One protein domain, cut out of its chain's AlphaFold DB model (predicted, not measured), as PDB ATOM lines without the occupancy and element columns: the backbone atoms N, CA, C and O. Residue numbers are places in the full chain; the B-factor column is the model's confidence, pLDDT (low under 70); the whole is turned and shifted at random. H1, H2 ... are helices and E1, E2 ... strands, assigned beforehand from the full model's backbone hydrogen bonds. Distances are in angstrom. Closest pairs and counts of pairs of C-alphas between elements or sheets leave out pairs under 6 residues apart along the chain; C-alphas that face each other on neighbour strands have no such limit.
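AT A GLANCE: This is residues 168 to 298 of the 393 residues of an uncharacterized protein of Polyangium fumosum (UniProt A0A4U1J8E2). The chain is wound as a solenoid of stacked turns, a coil with three walls, each wall a parallel sheet: E1 E4 E7 E10 E13, E2 E5 E8 E11 E14 and E3 E6 E9 E12. H1 packs on the outside of the second wall near the E2 end of the coil, and the last turn, E13 and E14, has no strand in the third wall. The printed part has 131 residues, with one named helix followed by fourteen named strands, and its class is mostly strand. It is compact, with a radius of gyration of the C-alphas of 13.2 A, and rounded, spanning 35 by 32 by 28 A.

IN THESE COORDINATES: One five-strand sheet holds E1, residues 198 to 202, E4, 218 to 222, E7, 239 to 244 and 16.4 A long, E10, 263 to 267, and E13, 289 to 293. The other holds E2, 205 to 209, E5, 225 to 230 and 16.5 A long, E8, 249 to 254 and 16.3 A long, E11, 275 to 279, and E14, 295 to 298. The four-strand sheet holds E3, 212 to 214, E6, 234 to 236, E9, 258 to 260, and E12, 284 to 286. H1, residues 168 to 176, is 12.7 A long and begins at C-alpha 168 (183.619, 215.041, 211.840). E1 begins at C-alpha 198 (171.245, 196.503, 198.887), and E14 ends at C-alpha 298 (173.446, 221.043, 207.865).

HOW THE PARTS SIT: In the sheet E1 E4 E7 E10 E13, E4 and E7 are parallel at 5 degrees, with N 220 and O 241 within hydrogen-bond range at 2.9 A. In the sheet E2 E5 E8 E11 E14, E5 and E8 are parallel at 9 degrees, with N 228 and O 251 at 2.8 A. These two sheets form a sandwich, two sheets face to face, their facing parts 9.6 A centre to centre and their best planes 40 degrees apart. E2 runs on into E3 across a break of 2 residues, at 55 degrees. In the sheet of E3, E6 and E9 are parallel at 14 degrees, with N 236 and O 259 at 2.9 A. H1 is on the sheet of E5, at a height over the sheet of 8.3 A, and runs across the strands, at 71 degrees to E2 on the local plane. It lies only just over E2, E5 and E8, with 3 of its 9 C-alphas falling on each. The closest C-alphas of H1 and E5 are those of Val 171 and Ala 229, 5.0 A apart. In H1 every O i to N i+4 pair is within hydrogen-bond range. H1 and E10 are apart.

THE WHOLE: The two C-alphas farthest apart are those of Glu 182 and Gly 288, 36.1 A. The printed part has no cut. The link from H1 to E1, residues 177 to 197, is long, and the link from E10 to E11 is short but not tight; the other links are tight. The mean pLDDT of the printed part is 95.4, that of E13 is 86, and no printed residue is under 70.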
ATOM      1  N   ALA A 168     182.432 215.778 212.259       97.38
ATOM      2  CA  ALA A 168     183.619 215.041 211.840       97.38
ATOM      3  C   ALA A 168     184.302 214.340 213.025       97.38
ATOM      4  O   ALA A 168     184.640 213.159 212.910       97.38
ATOM      5  N   GLY A 169     184.456 215.034 214.156       96.94
ATOM      6  CA  GLY A 169     184.972 214.459 215.396       96.94
ATOM      7  C   GLY A 169     184.077 213.348 215.940       96.94
ATOM      8  O   GLY A 169     184.583 212.284 216.298       96.94
ATOM      9  N   ILE A 170     182.750 213.523 215.908       97.25
ATOM     10  CA  ILE A 170     181.786 212.489 216.323       97.25
ATOM     11  C   ILE A 170     181.904 211.233 215.448       97.25
ATOM     12  O   ILE A 170     181.974 210.116 215.965       97.25
ATOM     13  N   VAL A 171     181.967 211.393 214.122       98.12
ATOM     14  CA  VAL A 171     182.139 210.263 213.195       98.12
ATOM     15  C   VAL A 171     183.462 209.541 213.448       98.12
ATOM     16  O   VAL A 171     183.486 208.311 213.496       98.12
ATOM     17  N   GLN A 172     184.551 210.283 213.666       96.69
ATOM     18  CA  GLN A 172     185.851 209.704 214.004       96.69
ATOM     19  C   GLN A 172     185.803 208.932 215.332       96.69
ATOM     20  O   GLN A 172     186.349 207.830 215.416       96.69
ATOM     21  N   ALA A 173     185.139 209.483 216.349       95.62
ATOM     22  CA  ALA A 173     184.987 208.857 217.656       95.62
ATOM     23  C   ALA A 173     184.251 207.511 217.549       95.62
ATOM     24  O   ALA A 173     184.756 206.494 218.027       95.62
ATOM     25  N   PHE A 174     183.117 207.466 216.840       96.56
ATOM     26  CA  PHE A 174     182.404 206.210 216.589       96.56
ATOM     27  C   PHE A 174     183.183 205.254 215.678       96.56
ATOM     28  O   PHE A 174     183.110 204.043 215.875       96.56
ATOM     29  N   GLY A 175     184.008 205.752 214.756       96.00
ATOM     30  CA  GLY A 175     184.937 204.917 213.989       96.00
ATOM     31  C   GLY A 175     185.900 204.111 214.868       96.00
ATOM     32  O   GLY A 175     186.250 202.990 214.512       96.00
ATOM     33  N   GLY A 176     186.273 204.630 216.042       93.38
ATOM     34  CA  GLY A 176     187.129 203.929 217.006       93.38
ATOM     35  C   GLY A 176     186.397 203.037 218.019       93.38
ATOM     36  O   GLY A 176     187.049 202.235 218.683       93.38
ATOM     37  N   THR A 177     185.075 203.175 218.176       94.19
ATOM     38  CA  THR A 177     184.301 202.492 219.234       94.19
ATOM     39  C   THR A 177     182.935 201.978 218.754       94.19
ATOM     40  O   THR A 177     181.955 202.060 219.496       94.19
ATOM     41  N   ASN A 178     182.834 201.537 217.502       96.38
ATOM     42  CA  ASN A 178     181.599 200.996 216.924       96.38
ATOM     43  C   ASN A 178     181.390 199.515 217.283       96.38
ATOM     44  O   ASN A 178     182.279 198.850 217.807       96.38
ATOM     45  N   ASP A 179     180.198 199.027 216.958       97.50
ATOM     46  CA  ASP A 179     179.704 197.678 217.214       97.50
ATOM     47  C   ASP A 179     179.619 196.856 215.907       97.50
ATOM     48  O   ASP A 179     178.886 195.870 215.839       97.50
ATOM     49  N   ASN A 180     180.331 197.261 214.841       97.81
ATOM     50  CA  ASN A 180     180.279 196.591 213.537       97.81
ATOM     51  C   ASN A 180     180.669 195.113 213.632       97.81
ATOM     52  O   ASN A 180     179.915 194.268 213.159       97.81
ATOM     53  N   ASP A 181     181.811 194.810 214.258       97.12
ATOM     54  CA  ASP A 181     182.333 193.442 214.387       97.12
ATOM     55  C   ASP A 181     181.413 192.554 215.238       97.12
ATOM     56  O   ASP A 181     181.255 191.372 214.947       97.12
ATOM     57  N   GLU A 182     180.764 193.114 216.268       96.56
ATOM     58  CA  GLU A 182     179.794 192.387 217.107       96.56
ATOM     59  C   GLU A 182     178.532 191.992 216.324       96.56
ATOM     60  O   GLU A 182     177.869 191.013 216.660       96.56
ATOM     61  N   ASN A 183     178.207 192.747 215.274       96.38
ATOM     62  CA  ASN A 183     176.994 192.585 214.478       96.38
ATOM     63  C   ASN A 183     177.272 192.115 213.038       96.38
ATOM     64  O   ASN A 183     176.364 192.165 212.209       96.38
ATOM     65  N   ASP A 184     178.501 191.695 212.727       96.88
ATOM     66  CA  ASP A 184     178.934 191.256 211.392       96.88
ATOM     67  C   ASP A 184     178.652 192.280 210.262       96.88
ATOM     68  O   ASP A 184     178.329 191.922 209.125       96.88
ATOM     69  N   VAL A 185     178.784 193.581 210.548       97.44
ATOM     70  CA  VAL A 185     178.539 194.663 209.575       97.44
ATOM     71  C   VAL A 185     179.854 195.185 209.000       97.44
ATOM     72  O   VAL A 185     180.563 195.967 209.630       97.44
ATOM     73  N   ALA A 186     180.170 194.824 207.756       97.19
ATOM     74  CA  ALA A 186     181.347 195.368 207.078       97.19
ATOM     75  C   ALA A 186     181.225 196.899 206.870       97.19
ATOM     76  O   ALA A 186     180.185 197.365 206.391       97.19
ATOM     77  N   PRO A 187     182.269 197.706 207.157       97.56
ATOM     78  CA  PRO A 187     182.218 199.165 206.985       97.56
ATOM     79  C   PRO A 187     181.926 199.644 205.554       97.56
ATOM     80  O   PRO A 187     181.525 200.787 205.341       97.56
ATOM     81  N   ASP A 188     182.145 198.810 204.543       97.38
ATOM     82  CA  ASP A 188     181.921 199.108 203.127       97.38
ATOM     83  C   ASP A 188     180.670 198.419 202.549       97.38
ATOM     84  O   ASP A 188     180.437 198.455 201.336       97.38
ATOM     85  N   VAL A 189     179.814 197.838 203.402       96.62
ATOM     86  CA  VAL A 189     178.641 197.057 202.969       96.62
ATOM     87  C   VAL A 189     177.717 197.840 202.026       96.62
ATOM     88  O   VAL A 189     177.243 197.279 201.041       96.62
ATOM     89  N   LEU A 190     177.543 199.151 202.243       96.44
ATOM     90  CA  LEU A 190     176.688 200.031 201.427       96.44
ATOM     91  C   LEU A 190     177.415 200.758 200.277       96.44
ATOM     92  O   LEU A 190     176.842 201.656 199.656       96.44
ATOM     93  N   VAL A 191     178.667 200.394 199.979       95.50
ATOM     94  CA  VAL A 191     179.416 200.906 198.811       95.50
ATOM     95  C   VAL A 191     179.983 199.797 197.921       95.50
ATOM     96  O   VAL A 191     180.378 200.067 196.789       95.50
ATOM     97  N   SER A 192     180.011 198.552 198.402       90.31
ATOM     98  CA  SER A 192     180.621 197.406 197.716       90.31
ATOM     99  C   SER A 192     179.904 196.982 196.426       90.31
ATOM    100  O   SER A 192     180.539 196.470 195.503       90.31
ATOM    101  N   THR A 193     178.587 197.202 196.324       89.06
ATOM    102  CA  THR A 193     177.754 196.724 195.203       89.06
ATOM    103  C   THR A 193     176.852 197.817 194.615       89.06
ATOM    104  O   THR A 193     175.634 197.665 194.535       89.06
ATOM    105  N   PRO A 194     177.420 198.919 194.091       87.69
ATOM    106  CA  PRO A 194     176.666 200.130 193.760       87.69
ATOM    107  C   PRO A 194     175.662 199.965 192.607       87.69
ATOM    108  O   PRO A 194     174.932 200.894 192.305       87.69
ATOM    109  N   SER A 195     175.629 198.831 191.904       93.44
ATOM    110  CA  SER A 195     174.678 198.588 190.802       93.44
ATOM    111  C   SER A 195     173.563 197.604 191.158       93.44
ATOM    112  O   SER A 195     172.713 197.322 190.318       93.44
ATOM    113  N   MET A 196     173.549 197.071 192.381       93.12
ATOM    114  CA  MET A 196     172.535 196.126 192.845       93.12
ATOM    115  C   MET A 196     171.715 196.729 193.984       93.12
ATOM    116  O   MET A 196     172.227 197.581 194.708       93.12
ATOM    117  N   PRO A 197     170.441 196.328 194.148       94.62
ATOM    118  CA  PRO A 197     169.715 196.636 195.368       94.62
ATOM    119  C   PRO A 197     170.465 196.082 196.585       94.62
ATOM    120  O   PRO A 197     170.894 194.926 196.564       94.62
ATOM    121  N   THR A 198     170.604 196.894 197.627       96.31
ATOM    122  CA  THR A 198     171.245 196.503 198.887       96.31
ATOM    123  C   THR A 198     170.272 196.733 200.031       96.31
ATOM    124  O   THR A 198     169.686 197.809 200.143       96.31
ATOM    125  N   GLU A 199     170.110 195.730 200.886       96.44
ATOM    126  CA  GLU A 199     169.239 195.781 202.056       96.44
ATOM    127  C   GLU A 199     169.995 195.236 203.264       96.44
ATOM    128  O   GLU A 199     170.614 194.172 203.176       96.44
ATOM    129  N   ILE A 200     169.978 195.980 204.368       97.25
ATOM    130  CA  ILE A 200     170.583 195.567 205.638       97.25
ATOM    131  C   ILE A 200     169.629 195.860 206.795       97.25
ATOM    132  O   ILE A 200     168.869 196.827 206.755       97.25
ATOM    133  N   THR A 201     169.727 195.058 207.851       97.75
ATOM    134  CA  THR A 201     168.996 195.267 209.103       97.75
ATOM    135  C   THR A 201     169.989 195.498 210.224       97.75
ATOM    136  O   THR A 201     170.883 194.681 210.432       97.75
ATOM    137  N   LEU A 202     169.817 196.596 210.954       97.50
ATOM    138  CA  LEU A 202     170.674 196.991 212.061       97.50
ATOM    139  C   LEU A 202     169.891 196.893 213.384       97.50
ATOM    140  O   LEU A 202     168.836 197.531 213.532       97.50
ATOM    141  N   PRO A 203     170.337 196.060 214.341       95.94
ATOM    142  CA  PRO A 203     169.843 196.099 215.713       95.94
ATOM    143  C   PRO A 203     170.339 197.342 216.465       95.94
ATOM    144  O   PRO A 203     170.936 198.252 215.898       95.94
ATOM    145  N   CYS A 204     170.030 197.413 217.761       95.19
ATOM    146  CA  CYS A 204     170.559 198.463 218.625       95.19
ATOM    147  C   CYS A 204     172.093 198.429 218.610       95.19
ATOM    148  O   CYS A 204     172.677 197.396 218.931       95.19
ATOM    149  N   GLY A 205     172.732 199.556 218.307       95.06
ATOM    150  CA  GLY A 205     174.187 199.615 218.202       95.06
ATOM    151  C   GLY A 205     174.699 200.906 217.579       95.06
ATOM    152  O   GLY A 205     173.940 201.794 217.185       95.06
ATOM    153  N   ARG A 206     176.019 201.020 217.515       96.75
ATOM    154  CA  ARG A 206     176.744 202.122 216.887       96.75
ATOM    155  C   ARG A 206     177.459 201.564 215.674       96.75
ATOM    156  O   ARG A 206     178.340 200.729 215.828       96.75
ATOM    157  N   TYR A 207     177.114 202.029 214.487       98.25
ATOM    158  CA  TYR A 207     177.688 201.533 213.244       98.25
ATOM    159  C   TYR A 207     178.536 202.600 212.582       98.25
ATOM    160  O   TYR A 207     178.151 203.768 212.517       98.25
ATOM    161  N   PHE A 208     179.679 202.180 212.061       98.56
ATOM    162  CA  PHE A 208     180.559 202.997 211.248       98.56
ATOM    163  C   PHE A 208     180.570 202.466 209.817       98.56
ATOM    164  O   PHE A 208     180.901 201.302 209.588       98.56
ATOM    165  N   LEU A 209     180.238 203.321 208.851       98.56
ATOM    166  CA  LEU A 209     180.332 203.005 207.431       98.56
ATOM    167  C   LEU A 209     181.224 204.015 206.707       98.56
ATOM    168  O   LEU A 209     181.264 205.206 207.008       98.56
ATOM    169  N   THR A 210     181.898 203.538 205.673       98.31
ATOM    170  CA  THR A 210     182.759 204.348 204.801       98.31
ATOM    171  C   THR A 210     181.963 205.261 203.863       98.31
ATOM    172  O   THR A 210     182.492 206.245 203.351       98.31
ATOM    173  N   GLY A 211     180.682 204.964 203.637       98.19
ATOM    174  CA  GLY A 211     179.792 205.724 202.766       98.19
ATOM    175  C   GLY A 211     178.484 204.983 202.507       98.19
ATOM    176  O   GLY A 211     178.321 203.827 202.894       98.19
ATOM    177  N   ILE A 212     177.571 205.641 201.797       97.88
ATOM    178  CA  ILE A 212     176.393 205.001 201.197       97.88
ATOM    179  C   ILE A 212     176.377 205.414 199.732       97.88
ATOM    180  O   ILE A 212     176.076 206.564 199.425       97.88
ATOM    181  N   LYS A 213     176.757 204.515 198.820       96.56
ATOM    182  CA  LYS A 213     176.916 204.848 197.397       96.56
ATOM    183  C   LYS A 213     176.259 203.788 196.528       96.56
ATOM    184  O   LYS A 213     176.719 202.652 196.484       96.56
ATOM    185  N   SER A 214     175.196 204.164 195.819       95.50
ATOM    186  CA  SER A 214     174.473 203.236 194.944       95.50
ATOM    187  C   SER A 214     173.738 203.940 193.804       95.50
ATOM    188  O   SER A 214     173.139 204.997 193.973       95.50
ATOM    189  N   ASN A 215     173.747 203.310 192.636       95.00
ATOM    190  CA  ASN A 215     172.907 203.620 191.483       95.00
ATOM    191  C   ASN A 215     171.564 202.867 191.524       95.00
ATOM    192  O   ASN A 215     170.722 203.066 190.652       95.00
ATOM    193  N   SER A 216     171.371 201.992 192.514       95.38
ATOM    194  CA  SER A 216     170.163 201.199 192.734       95.38
ATOM    195  C   SER A 216     169.533 201.539 194.092       95.38
ATOM    196  O   SER A 216     169.915 202.510 194.747       95.38
ATOM    197  N   THR A 217     168.522 200.775 194.502       95.81
ATOM    198  CA  THR A 217     167.845 200.949 195.792       95.81
ATOM    199  C   THR A 217     168.745 200.543 196.959       95.81
ATOM    200  O   THR A 217     169.366 199.484 196.926       95.81
ATOM    201  N   VAL A 218     168.764 201.361 198.009       97.94
ATOM    202  CA  VAL A 218     169.369 201.050 199.306       97.94
ATOM    203  C   VAL A 218     168.281 201.100 200.370       97.94
ATOM    204  O   VAL A 218     167.568 202.102 200.468       97.94
ATOM    205  N   THR A 219     168.177 200.046 201.171       98.06
ATOM    206  CA  THR A 219     167.243 199.957 202.296       98.06
ATOM    207  C   THR A 219     167.999 199.607 203.576       98.06
ATOM    208  O   THR A 219     168.787 198.664 203.603       98.06
ATOM    209  N   VAL A 220     167.773 200.378 204.636       98.25
ATOM    210  CA  VAL A 220     168.348 200.153 205.965       98.25
ATOM    211  C   VAL A 220     167.206 200.058 206.972       98.25
ATOM    212  O   VAL A 220     166.532 201.052 207.239       98.25
ATOM    213  N   HIS A 221     167.010 198.871 207.538       98.06
ATOM    214  CA  HIS A 221     165.991 198.607 208.549       98.06
ATOM    215  C   HIS A 221     166.579 198.760 209.948       98.06
ATOM    216  O   HIS A 221     167.478 198.010 210.329       98.06
ATOM    217  N   LEU A 222     166.064 199.698 210.739       97.94
ATOM    218  CA  LEU A 222     166.503 199.902 212.118       97.94
ATOM    219  C   LEU A 222     165.516 199.255 213.082       97.94
ATOM    220  O   LEU A 222     164.340 199.617 213.128       97.94
ATOM    221  N   THR A 223     166.002 198.307 213.883       96.44
ATOM    222  CA  THR A 223     165.169 197.560 214.845       96.44
ATOM    223  C   THR A 223     165.372 197.994 216.295       96.44
ATOM    224  O   THR A 223     164.636 197.558 217.180       96.44
ATOM    225  N   GLY A 224     166.332 198.888 216.540       94.06
ATOM    226  CA  GLY A 224     166.612 199.476 217.844       94.06
ATOM    227  C   GLY A 224     167.250 200.859 217.728       94.06
ATOM    228  O   GLY A 224     167.339 201.441 216.648       94.06
ATOM    229  N   ARG A 225     167.687 201.397 218.867       93.69
ATOM    230  CA  ARG A 225     168.372 202.690 218.944       93.69
ATOM    231  C   ARG A 225     169.741 202.589 218.265       93.69
ATOM    232  O   ARG A 225     170.585 201.813 218.708       93.69
ATOM    233  N   THR A 226     169.943 203.369 217.210       96.50
ATOM    234  CA  THR A 226     171.078 203.200 216.304       96.50
ATOM    235  C   THR A 226     171.825 204.508 216.085       96.50
ATOM    236  O   THR A 226     171.216 205.510 215.713       96.50
ATOM    237  N   VAL A 227     173.151 204.485 216.245       97.44
ATOM    238  CA  VAL A 227     174.026 205.500 215.642       97.44
ATOM    239  C   VAL A 227     174.522 204.972 214.312       97.44
ATOM    240  O   VAL A 227     175.000 203.843 214.242       97.44
ATOM    241  N   LEU A 228     174.464 205.799 213.277       98.31
ATOM    242  CA  LEU A 228     175.084 205.521 211.995       98.31
ATOM    243  C   LEU A 228     176.073 206.644 211.668       98.31
ATOM    244  O   LEU A 228     175.674 207.742 211.293       98.31
ATOM    245  N   ALA A 229     177.365 206.377 211.843       98.56
ATOM    246  CA  ALA A 229     178.456 207.293 211.534       98.56
ATOM    247  C   ALA A 229     179.024 206.987 210.142       98.56
ATOM    248  O   ALA A 229     179.532 205.896 209.892       98.56
ATOM    249  N   ILE A 230     178.944 207.956 209.235       98.75
ATOM    250  CA  ILE A 230     179.385 207.844 207.847       98.75
ATOM    251  C   ILE A 230     180.628 208.716 207.639       98.75
ATOM    252  O   ILE A 230     180.541 209.943 207.709       98.75
ATOM    253  N   ASP A 231     181.779 208.095 207.366       98.56
ATOM    254  CA  ASP A 231     183.055 208.808 207.145       98.56
ATOM    255  C   ASP A 231     183.107 209.549 205.805       98.56
ATOM    256  O   ASP A 231     183.684 210.632 205.698       98.56
ATOM    257  N   GLY A 232     182.481 208.968 204.782       98.06
ATOM    258  CA  GLY A 232     182.398 209.534 203.444       98.06
ATOM    259  C   GLY A 232     181.069 210.226 203.149       98.06
ATOM    260  O   GLY A 232     180.399 210.780 204.018       98.06
ATOM    261  N   ASP A 233     180.699 210.187 201.872       98.25
ATOM    262  CA  ASP A 233     179.458 210.769 201.363       98.25
ATOM    263  C   ASP A 233     178.307 209.758 201.363       98.25
ATOM    264  O   ASP A 233     178.509 208.543 201.228       98.25
ATOM    265  N   ILE A 234     177.089 210.294 201.367       98.12
ATOM    266  CA  ILE A 234     175.894 209.583 200.914       98.12
ATOM    267  C   ILE A 234     175.598 210.049 199.486       98.12
ATOM    268  O   ILE A 234     175.267 211.208 199.270       98.12
ATOM    269  N   ALA A 235     175.709 209.157 198.506       97.00
ATOM    270  CA  ALA A 235     175.413 209.428 197.102       97.00
ATOM    271  C   ALA A 235     174.562 208.293 196.515       97.00
ATOM    272  O   ALA A 235     175.085 207.270 196.069       97.00
ATOM    273  N   VAL A 236     173.239 208.466 196.526       96.44
ATOM    274  CA  VAL A 236     172.287 207.450 196.056       96.44
ATOM    275  C   VAL A 236     171.488 207.996 194.877       96.44
ATOM    276  O   VAL A 236     170.679 208.914 195.030       96.44
ATOM    277  N   ALA A 237     171.718 207.418 193.695       94.38
ATOM    278  CA  ALA A 237     170.968 207.758 192.490       94.38
ATOM    279  C   ALA A 237     169.646 206.983 192.366       94.38
ATOM    280  O   ALA A 237     168.707 207.452 191.720       94.38
ATOM    281  N   GLY A 238     169.564 205.806 192.998       93.44
ATOM    282  CA  GLY A 238     168.319 205.060 193.170       93.44
ATOM    283  C   GLY A 238     167.469 205.592 194.330       93.44
ATOM    284  O   GLY A 238     167.520 206.772 194.675       93.44
ATOM    285  N   LYS A 239     166.661 204.719 194.936       94.50
ATOM    286  CA  LYS A 239     165.875 205.054 196.132       94.50
ATOM    287  C   LYS A 239     166.685 204.773 197.398       94.50
ATOM    288  O   LYS A 239     167.189 203.665 197.540       94.50
ATOM    289  N   LEU A 240     166.735 205.715 198.337       96.81
ATOM    290  CA  LEU A 240     167.212 205.466 199.702       96.81
ATOM    291  C   LEU A 240     166.022 205.315 200.658       96.81
ATOM    292  O   LEU A 240     165.164 206.194 200.726       96.81
ATOM    293  N   THR A 241     165.978 204.222 201.411       97.50
ATOM    294  CA  THR A 241     165.026 204.022 202.510       97.50
ATOM    295  C   THR A 241     165.797 203.761 203.793       97.50
ATOM    296  O   THR A 241     166.642 202.870 203.825       97.50
ATOM    297  N   ILE A 242     165.510 204.529 204.840       97.81
ATOM    298  CA  ILE A 242     165.945 204.230 206.204       97.81
ATOM    299  C   ILE A 242     164.701 204.271 207.083       97.81
ATOM    300  O   ILE A 242     164.178 205.350 207.376       97.81
ATOM    301  N   ASP A 243     164.204 203.095 207.448       96.19
ATOM    302  CA  ASP A 243     162.985 202.937 208.234       96.19
ATOM    303  C   ASP A 243     163.276 202.431 209.647       96.19
ATOM    304  O   ASP A 243     164.336 201.885 209.951       96.19
ATOM    305  N   LEU A 244     162.315 202.690 210.530       95.88
ATOM    306  CA  LEU A 244     162.410 202.437 211.956       95.88
ATOM    307  C   LEU A 244     161.230 201.574 212.378       95.88
ATOM    308  O   LEU A 244     160.081 201.893 212.063       95.88
ATOM    309  N   THR A 245     161.496 200.543 213.174       94.88
ATOM    310  CA  THR A 245     160.446 199.916 213.984       94.88
ATOM    311  C   THR A 245     159.889 200.913 215.006       94.88
ATOM    312  O   THR A 245     160.511 201.938 215.299       94.88
ATOM    313  N   ASP A 246     158.728 200.613 215.597       90.31
ATOM    314  CA  ASP A 246     157.981 201.520 216.489       90.31
ATOM    315  C   ASP A 246     158.767 202.040 217.705       90.31
ATOM    316  O   ASP A 246     158.413 203.073 218.270       90.31
ATOM    317  N   THR A 247     159.846 201.359 218.094       90.00
ATOM    318  CA  THR A 247     160.717 201.739 219.218       90.00
ATOM    319  C   THR A 247     162.140 202.104 218.796       90.00
ATOM    320  O   THR A 247     162.942 202.486 219.648       90.00
ATOM    321  N   ALA A 248     162.479 201.985 217.510       95.06
ATOM    322  CA  ALA A 248     163.793 202.361 217.011       95.06
ATOM    323  C   ALA A 248     163.963 203.887 216.963       95.06
ATOM    324  O   ALA A 248     162.993 204.648 216.830       95.06
ATOM    325  N   GLU A 249     165.226 204.301 217.052       95.31
ATOM    326  CA  GLU A 249     165.699 205.676 216.896       95.31
ATOM    327  C   GLU A 249     166.959 205.679 216.025       95.31
ATOM    328  O   GLU A 249     167.722 204.709 216.040       95.31
ATOM    329  N   LEU A 250     167.191 206.778 215.313       97.12
ATOM    330  CA  LEU A 250     168.349 206.991 214.458       97.12
ATOM    331  C   LEU A 250     169.058 208.299 214.803       97.12
ATOM    332  O   LEU A 250     168.467 209.376 214.728       97.12
ATOM    333  N   ASP A 251     170.352 208.185 215.066       97.69
ATOM    334  CA  ASP A 251     171.326 209.268 215.037       97.69
ATOM    335  C   ASP A 251     172.279 209.062 213.855       97.69
ATOM    336  O   ASP A 251     173.223 208.275 213.928       97.69
ATOM    337  N   LEU A 252     172.016 209.742 212.742       98.31
ATOM    338  CA  LEU A 252     172.823 209.663 211.527       98.31
ATOM    339  C   LEU A 252     173.810 210.832 211.482       98.31
ATOM    340  O   LEU A 252     173.394 211.979 211.354       98.31
ATOM    341  N   PHE A 253     175.107 210.543 211.518       98.69
ATOM    342  CA  PHE A 253     176.173 211.528 211.341       98.69
ATOM    343  C   PHE A 253     176.893 211.276 210.020       98.69
ATOM    344  O   PHE A 253     177.417 210.190 209.796       98.69
ATOM    345  N   VAL A 254     176.941 212.277 209.147       98.75
ATOM    346  CA  VAL A 254     177.590 212.201 207.837       98.75
ATOM    347  C   VAL A 254     178.690 213.240 207.781       98.75
ATOM    348  O   VAL A 254     178.420 214.438 207.736       98.75
ATOM    349  N   LYS A 255     179.943 212.792 207.769       98.56
ATOM    350  CA  LYS A 255     181.097 213.688 207.659       98.56
ATOM    351  C   LYS A 255     181.175 214.348 206.281       98.56
ATOM    352  O   LYS A 255     181.551 215.515 206.186       98.56
ATOM    353  N   GLY A 256     180.828 213.608 205.227       98.19
ATOM    354  CA  GLY A 256     180.863 214.071 203.842       98.19
ATOM    355  C   GLY A 256     179.596 214.786 203.374       98.19
ATOM    356  O   GLY A 256     178.791 215.298 204.154       98.19
ATOM    357  N   ASN A 257     179.441 214.838 202.053       97.94
ATOM    358  CA  ASN A 257     178.300 215.455 201.382       97.94
ATOM    359  C   ASN A 257     177.130 214.471 201.242       97.94
ATOM    360  O   ASN A 257     177.297 213.253 201.351       97.94
ATOM    361  N   VAL A 258     175.945 215.003 200.944       97.06
ATOM    362  CA  VAL A 258     174.745 214.196 200.687       97.06
ATOM    363  C   VAL A 258     174.171 214.538 199.315       97.06
ATOM    364  O   VAL A 258     173.876 215.693 199.028       97.06
ATOM    365  N   ALA A 259     173.990 213.530 198.468       95.44
ATOM    366  CA  ALA A 259     173.365 213.632 197.159       95.44
ATOM    367  C   ALA A 259     172.348 212.498 196.973       95.44
ATOM    368  O   ALA A 259     172.708 211.335 196.786       95.44
ATOM    369  N   LEU A 260     171.066 212.847 197.019       93.31
ATOM    370  CA  LEU A 260     169.936 211.943 196.820       93.31
ATOM    371  C   LEU A 260     169.166 212.454 195.605       93.31
ATOM    372  O   LEU A 260     168.640 213.564 195.656       93.31
ATOM    373  N   THR A 261     169.155 211.706 194.497       88.88
ATOM    374  CA  THR A 261     168.694 212.261 193.205       88.88
ATOM    375  C   THR A 261     167.351 211.748 192.698       88.88
ATOM    376  O   THR A 261     166.880 212.242 191.674       88.88
ATOM    377  N   ASN A 262     166.742 210.759 193.357       90.25
ATOM    378  CA  ASN A 262     165.487 210.162 192.897       90.25
ATOM    379  C   ASN A 262     164.403 210.134 193.985       90.25
ATOM    380  O   ASN A 262     163.435 210.890 193.927       90.25
ATOM    381  N   GLN A 263     164.547 209.270 194.986       90.50
ATOM    382  CA  GLN A 263     163.604 209.212 196.100       90.50
ATOM    383  C   GLN A 263     164.358 208.940 197.393       90.50
ATOM    384  O   GLN A 263     165.239 208.078 197.422       90.50
ATOM    385  N   ALA A 264     163.965 209.616 198.469       91.38
ATOM    386  CA  ALA A 264     164.377 209.215 199.803       91.38
ATOM    387  C   ALA A 264     163.208 209.199 200.788       91.38
ATOM    388  O   ALA A 264     162.365 210.098 200.801       91.38
ATOM    389  N   ALA A 265     163.176 208.155 201.608       94.19
ATOM    390  CA  ALA A 265     162.307 208.036 202.767       94.19
ATOM    391  C   ALA A 265     163.200 207.783 203.980       94.19
ATOM    392  O   ALA A 265     163.857 206.746 204.055       94.19
ATOM    393  N   ILE A 266     163.279 208.756 204.881       95.31
ATOM    394  CA  ILE A 266     164.132 208.684 206.067       95.31
ATOM    395  C   ILE A 266     163.269 209.031 207.268       95.31
ATOM    396  O   ILE A 266     162.648 210.099 207.303       95.31
ATOM    397  N   GLY A 267     163.259 208.143 208.255       95.94
ATOM    398  CA  GLY A 267     162.528 208.398 209.485       95.94
ATOM    399  C   GLY A 267     161.059 207.986 209.426       95.94
ATOM    400  O   GLY A 267     160.606 207.283 208.521       95.94
ATOM    401  N   ALA A 268     160.296 208.466 210.406       94.25
ATOM    402  CA  ALA A 268     158.857 208.258 210.501       94.25
ATOM    403  C   ALA A 268     158.162 209.594 210.771       94.25
ATOM    404  O   ALA A 268     158.442 210.251 211.770       94.25
ATOM    405  N   ILE A 269     157.219 209.987 209.911       94.69
ATOM    406  CA  ILE A 269     156.515 211.281 210.026       94.69
ATOM    407  C   ILE A 269     155.687 211.410 211.312       94.69
ATOM    408  O   ILE A 269     155.365 212.514 211.734       94.69
ATOM    409  N   THR A 270     155.351 210.286 211.947       94.81
ATOM    410  CA  THR A 270     154.620 210.234 213.219       94.81
ATOM    411  C   THR A 270     155.531 210.303 214.445       94.81
ATOM    412  O   THR A 270     155.025 210.520 215.540       94.81
ATOM    413  N   ARG A 271     156.849 210.107 214.283       94.88
ATOM    414  CA  ARG A 271     157.867 210.165 215.349       94.88
ATOM    415  C   ARG A 271     159.175 210.811 214.860       94.88
ATOM    416  O   ARG A 271     160.237 210.199 214.992       94.88
ATOM    417  N   PRO A 272     159.159 212.016 214.275       95.94
ATOM    418  CA  PRO A 272     160.374 212.602 213.729       95.94
ATOM    419  C   PRO A 272     161.419 212.934 214.804       95.94
ATOM    420  O   PRO A 272     162.606 212.892 214.496       95.94
ATOM    421  N   ALA A 273     161.038 213.151 216.074       94.62
ATOM    422  CA  ALA A 273     161.993 213.257 217.186       94.62
ATOM    423  C   ALA A 273     162.890 212.012 217.370       94.62
ATOM    424  O   ALA A 273     163.979 212.120 217.933       94.62
ATOM    425  N   ALA A 274     162.470 210.845 216.862       95.44
ATOM    426  CA  ALA A 274     163.256 209.613 216.879       95.44
ATOM    427  C   ALA A 274     164.360 209.577 215.808       95.44
ATOM    428  O   ALA A 274     165.160 208.649 215.810       95.44
ATOM    429  N   THR A 275     164.395 210.530 214.871       97.31
ATOM    430  CA  THR A 275     165.378 210.560 213.780       97.31
ATOM    431  C   THR A 275     166.087 211.908 213.734       97.31
ATOM    432  O   THR A 275     165.469 212.952 213.521       97.31
ATOM    433  N   ARG A 276     167.408 211.886 213.906       97.50
ATOM    434  CA  ARG A 276     168.288 213.059 213.890       97.50
ATOM    435  C   ARG A 276     169.384 212.821 212.851       97.50
ATOM    436  O   ARG A 276     170.042 211.784 212.871       97.50
ATOM    437  N   VAL A 277     169.545 213.751 211.915       98.00
ATOM    438  CA  VAL A 277     170.493 213.655 210.797       98.00
ATOM    439  C   VAL A 277     171.413 214.867 210.819       98.00
ATOM    440  O   VAL A 277     170.950 215.991 210.658       98.00
ATOM    441  N   TYR A 278     172.712 214.639 210.971       98.50
ATOM    442  CA  TYR A 278     173.750 215.660 211.039       98.50
ATOM    443  C   TYR A 278     174.695 215.522 209.851       98.50
ATOM    444  O   TYR A 278     175.309 214.476 209.657       98.50
ATOM    445  N   ILE A 279     174.825 216.579 209.056       98.50
ATOM    446  CA  ILE A 279     175.635 216.605 207.840       98.50
ATOM    447  C   ILE A 279     176.739 217.651 208.006       98.50
ATOM    448  O   ILE A 279     176.469 218.850 208.094       98.50
ATOM    449  N   GLY A 280     177.988 217.189 208.027       97.88
ATOM    450  CA  GLY A 280     179.185 218.027 208.107       97.88
ATOM    451  C   GLY A 280     179.609 218.619 206.760       97.88
ATOM    452  O   GLY A 280     180.261 219.666 206.728       97.88
ATOM    453  N   GLY A 281     179.213 217.984 205.651       97.19
ATOM    454  CA  GLY A 281     179.517 218.427 204.294       97.19
ATOM    455  C   GLY A 281     178.939 219.796 203.926       97.19
ATOM    456  O   GLY A 281     178.041 220.337 204.568       97.19
ATOM    457  N   THR A 282     179.457 220.359 202.836       96.94
ATOM    458  CA  THR A 282     179.054 221.687 202.329       96.94
ATOM    459  C   THR A 282     178.018 221.603 201.211       96.94
ATOM    460  O   THR A 282     177.429 222.616 200.831       96.94
ATOM    461  N   GLN A 283     177.790 220.401 200.675       94.75
ATOM    462  CA  GLN A 283     176.860 220.149 199.583       94.75
ATOM    463  C   GLN A 283     175.799 219.144 200.025       94.75
ATOM    464  O   GLN A 283     176.105 218.003 200.376       94.75
ATOM    465  N   VAL A 284     174.542 219.584 199.974       93.56
ATOM    466  CA  VAL A 284     173.364 218.745 200.191       93.56
ATOM    467  C   VAL A 284     172.437 218.923 198.996       93.56
ATOM    468  O   VAL A 284     171.865 219.990 198.790       93.56
ATOM    469  N   ALA A 285     172.327 217.880 198.180       90.69
ATOM    470  CA  ALA A 285     171.455 217.830 197.020       90.69
ATOM    471  C   ALA A 285     170.315 216.848 197.289       90.69
ATOM    472  O   ALA A 285     170.527 215.639 197.378       90.69
ATOM    473  N   LEU A 286     169.104 217.389 197.402       87.06
ATOM    474  CA  LEU A 286     167.866 216.635 197.556       87.06
ATOM    475  C   LEU A 286     167.031 216.845 196.286       87.06
ATOM    476  O   LEU A 286     166.235 217.779 196.197       87.06
ATOM    477  N   ALA A 287     167.251 216.007 195.274       81.50
ATOM    478  CA  ALA A 287     166.475 216.009 194.039       81.50
ATOM    479  C   ALA A 287     165.498 214.822 194.008       81.50
ATOM    480  O   ALA A 287     165.864 213.693 194.322       81.50
ATOM    481  N   GLY A 288     164.239 215.097 193.649       76.75
ATOM    482  CA  GLY A 288     163.167 214.102 193.582       76.75
ATOM    483  C   GLY A 288     162.163 214.165 194.739       76.75
ATOM    484  O   GLY A 288     161.949 215.230 195.318       76.75
ATOM    485  N   ALA A 289     161.482 213.050 195.020       79.00
ATOM    486  CA  ALA A 289     160.425 212.985 196.032       79.00
ATOM    487  C   ALA A 289     160.994 212.584 197.403       79.00
ATOM    488  O   ALA A 289     161.581 211.508 197.545       79.00
ATOM    489  N   PHE A 290     160.780 213.423 198.417       81.44
ATOM    490  CA  PHE A 290     161.276 213.205 199.776       81.44
ATOM    491  C   PHE A 290     160.120 213.049 200.755       81.44
ATOM    492  O   PHE A 290     159.215 213.878 200.784       81.44
ATOM    493  N   VAL A 291     160.178 211.999 201.572       84.62
ATOM    494  CA  VAL A 291     159.358 211.865 202.780       84.62
ATOM    495  C   VAL A 291     160.317 211.891 203.959       84.62
ATOM    496  O   VAL A 291     161.077 210.943 204.164       84.62
ATOM    497  N   LEU A 292     160.318 213.001 204.695       89.06
ATOM    498  CA  LEU A 292     161.225 213.224 205.817       89.06
ATOM    499  C   LEU A 292     160.425 213.298 207.112       89.06
ATOM    500  O   LEU A 292     159.665 214.240 207.330       89.06
ATOM    501  N   GLY A 293     160.617 212.287 207.956       96.00
ATOM    502  CA  GLY A 293     160.226 212.296 209.360       96.00
ATOM    503  C   GLY A 293     161.473 212.366 210.227       96.00
ATOM    504  O   GLY A 293     161.822 211.374 210.860       96.00
ATOM    505  N   ALA A 294     162.189 213.488 210.171       96.25
ATOM    506  CA  ALA A 294     163.516 213.643 210.750       96.25
ATOM    507  C   ALA A 294     163.849 215.103 211.077       96.25
ATOM    508  O   ALA A 294     163.336 216.035 210.460       96.25
ATOM    509  N   ASN A 295     164.788 215.281 212.003       97.75
ATOM    510  CA  ASN A 295     165.426 216.558 212.300       97.75
ATOM    511  C   ASN A 295     166.756 216.652 211.546       97.75
ATOM    512  O   ASN A 295     167.626 215.798 211.721       97.75
ATOM    513  N   LEU A 296     166.901 217.658 210.687       97.06
ATOM    514  CA  LEU A 296     168.015 217.790 209.751       97.06
ATOM    515  C   LEU A 296     168.941 218.941 210.139       97.06
ATOM    516  O   LEU A 296     168.520 220.094 210.160       97.06
ATOM    517  N   TYR A 297     170.212 218.641 210.371       98.31
ATOM    518  CA  TYR A 297     171.266 219.599 210.677       98.31
ATOM    519  C   TYR A 297     172.308 219.632 209.560       98.31
ATOM    520  O   TYR A 297     172.933 218.622 209.248       98.31
ATOM    521  N   MET A 298     172.497 220.802 208.952       97.62
ATOM    522  CA  MET A 298     173.446 221.043 207.865       97.62
ATOM    523  C   MET A 298     173.945 222.503 207.875       97.62
ATOM    524  O   MET A 298     173.668 223.282 206.957       97.62
TER     525      MET A 298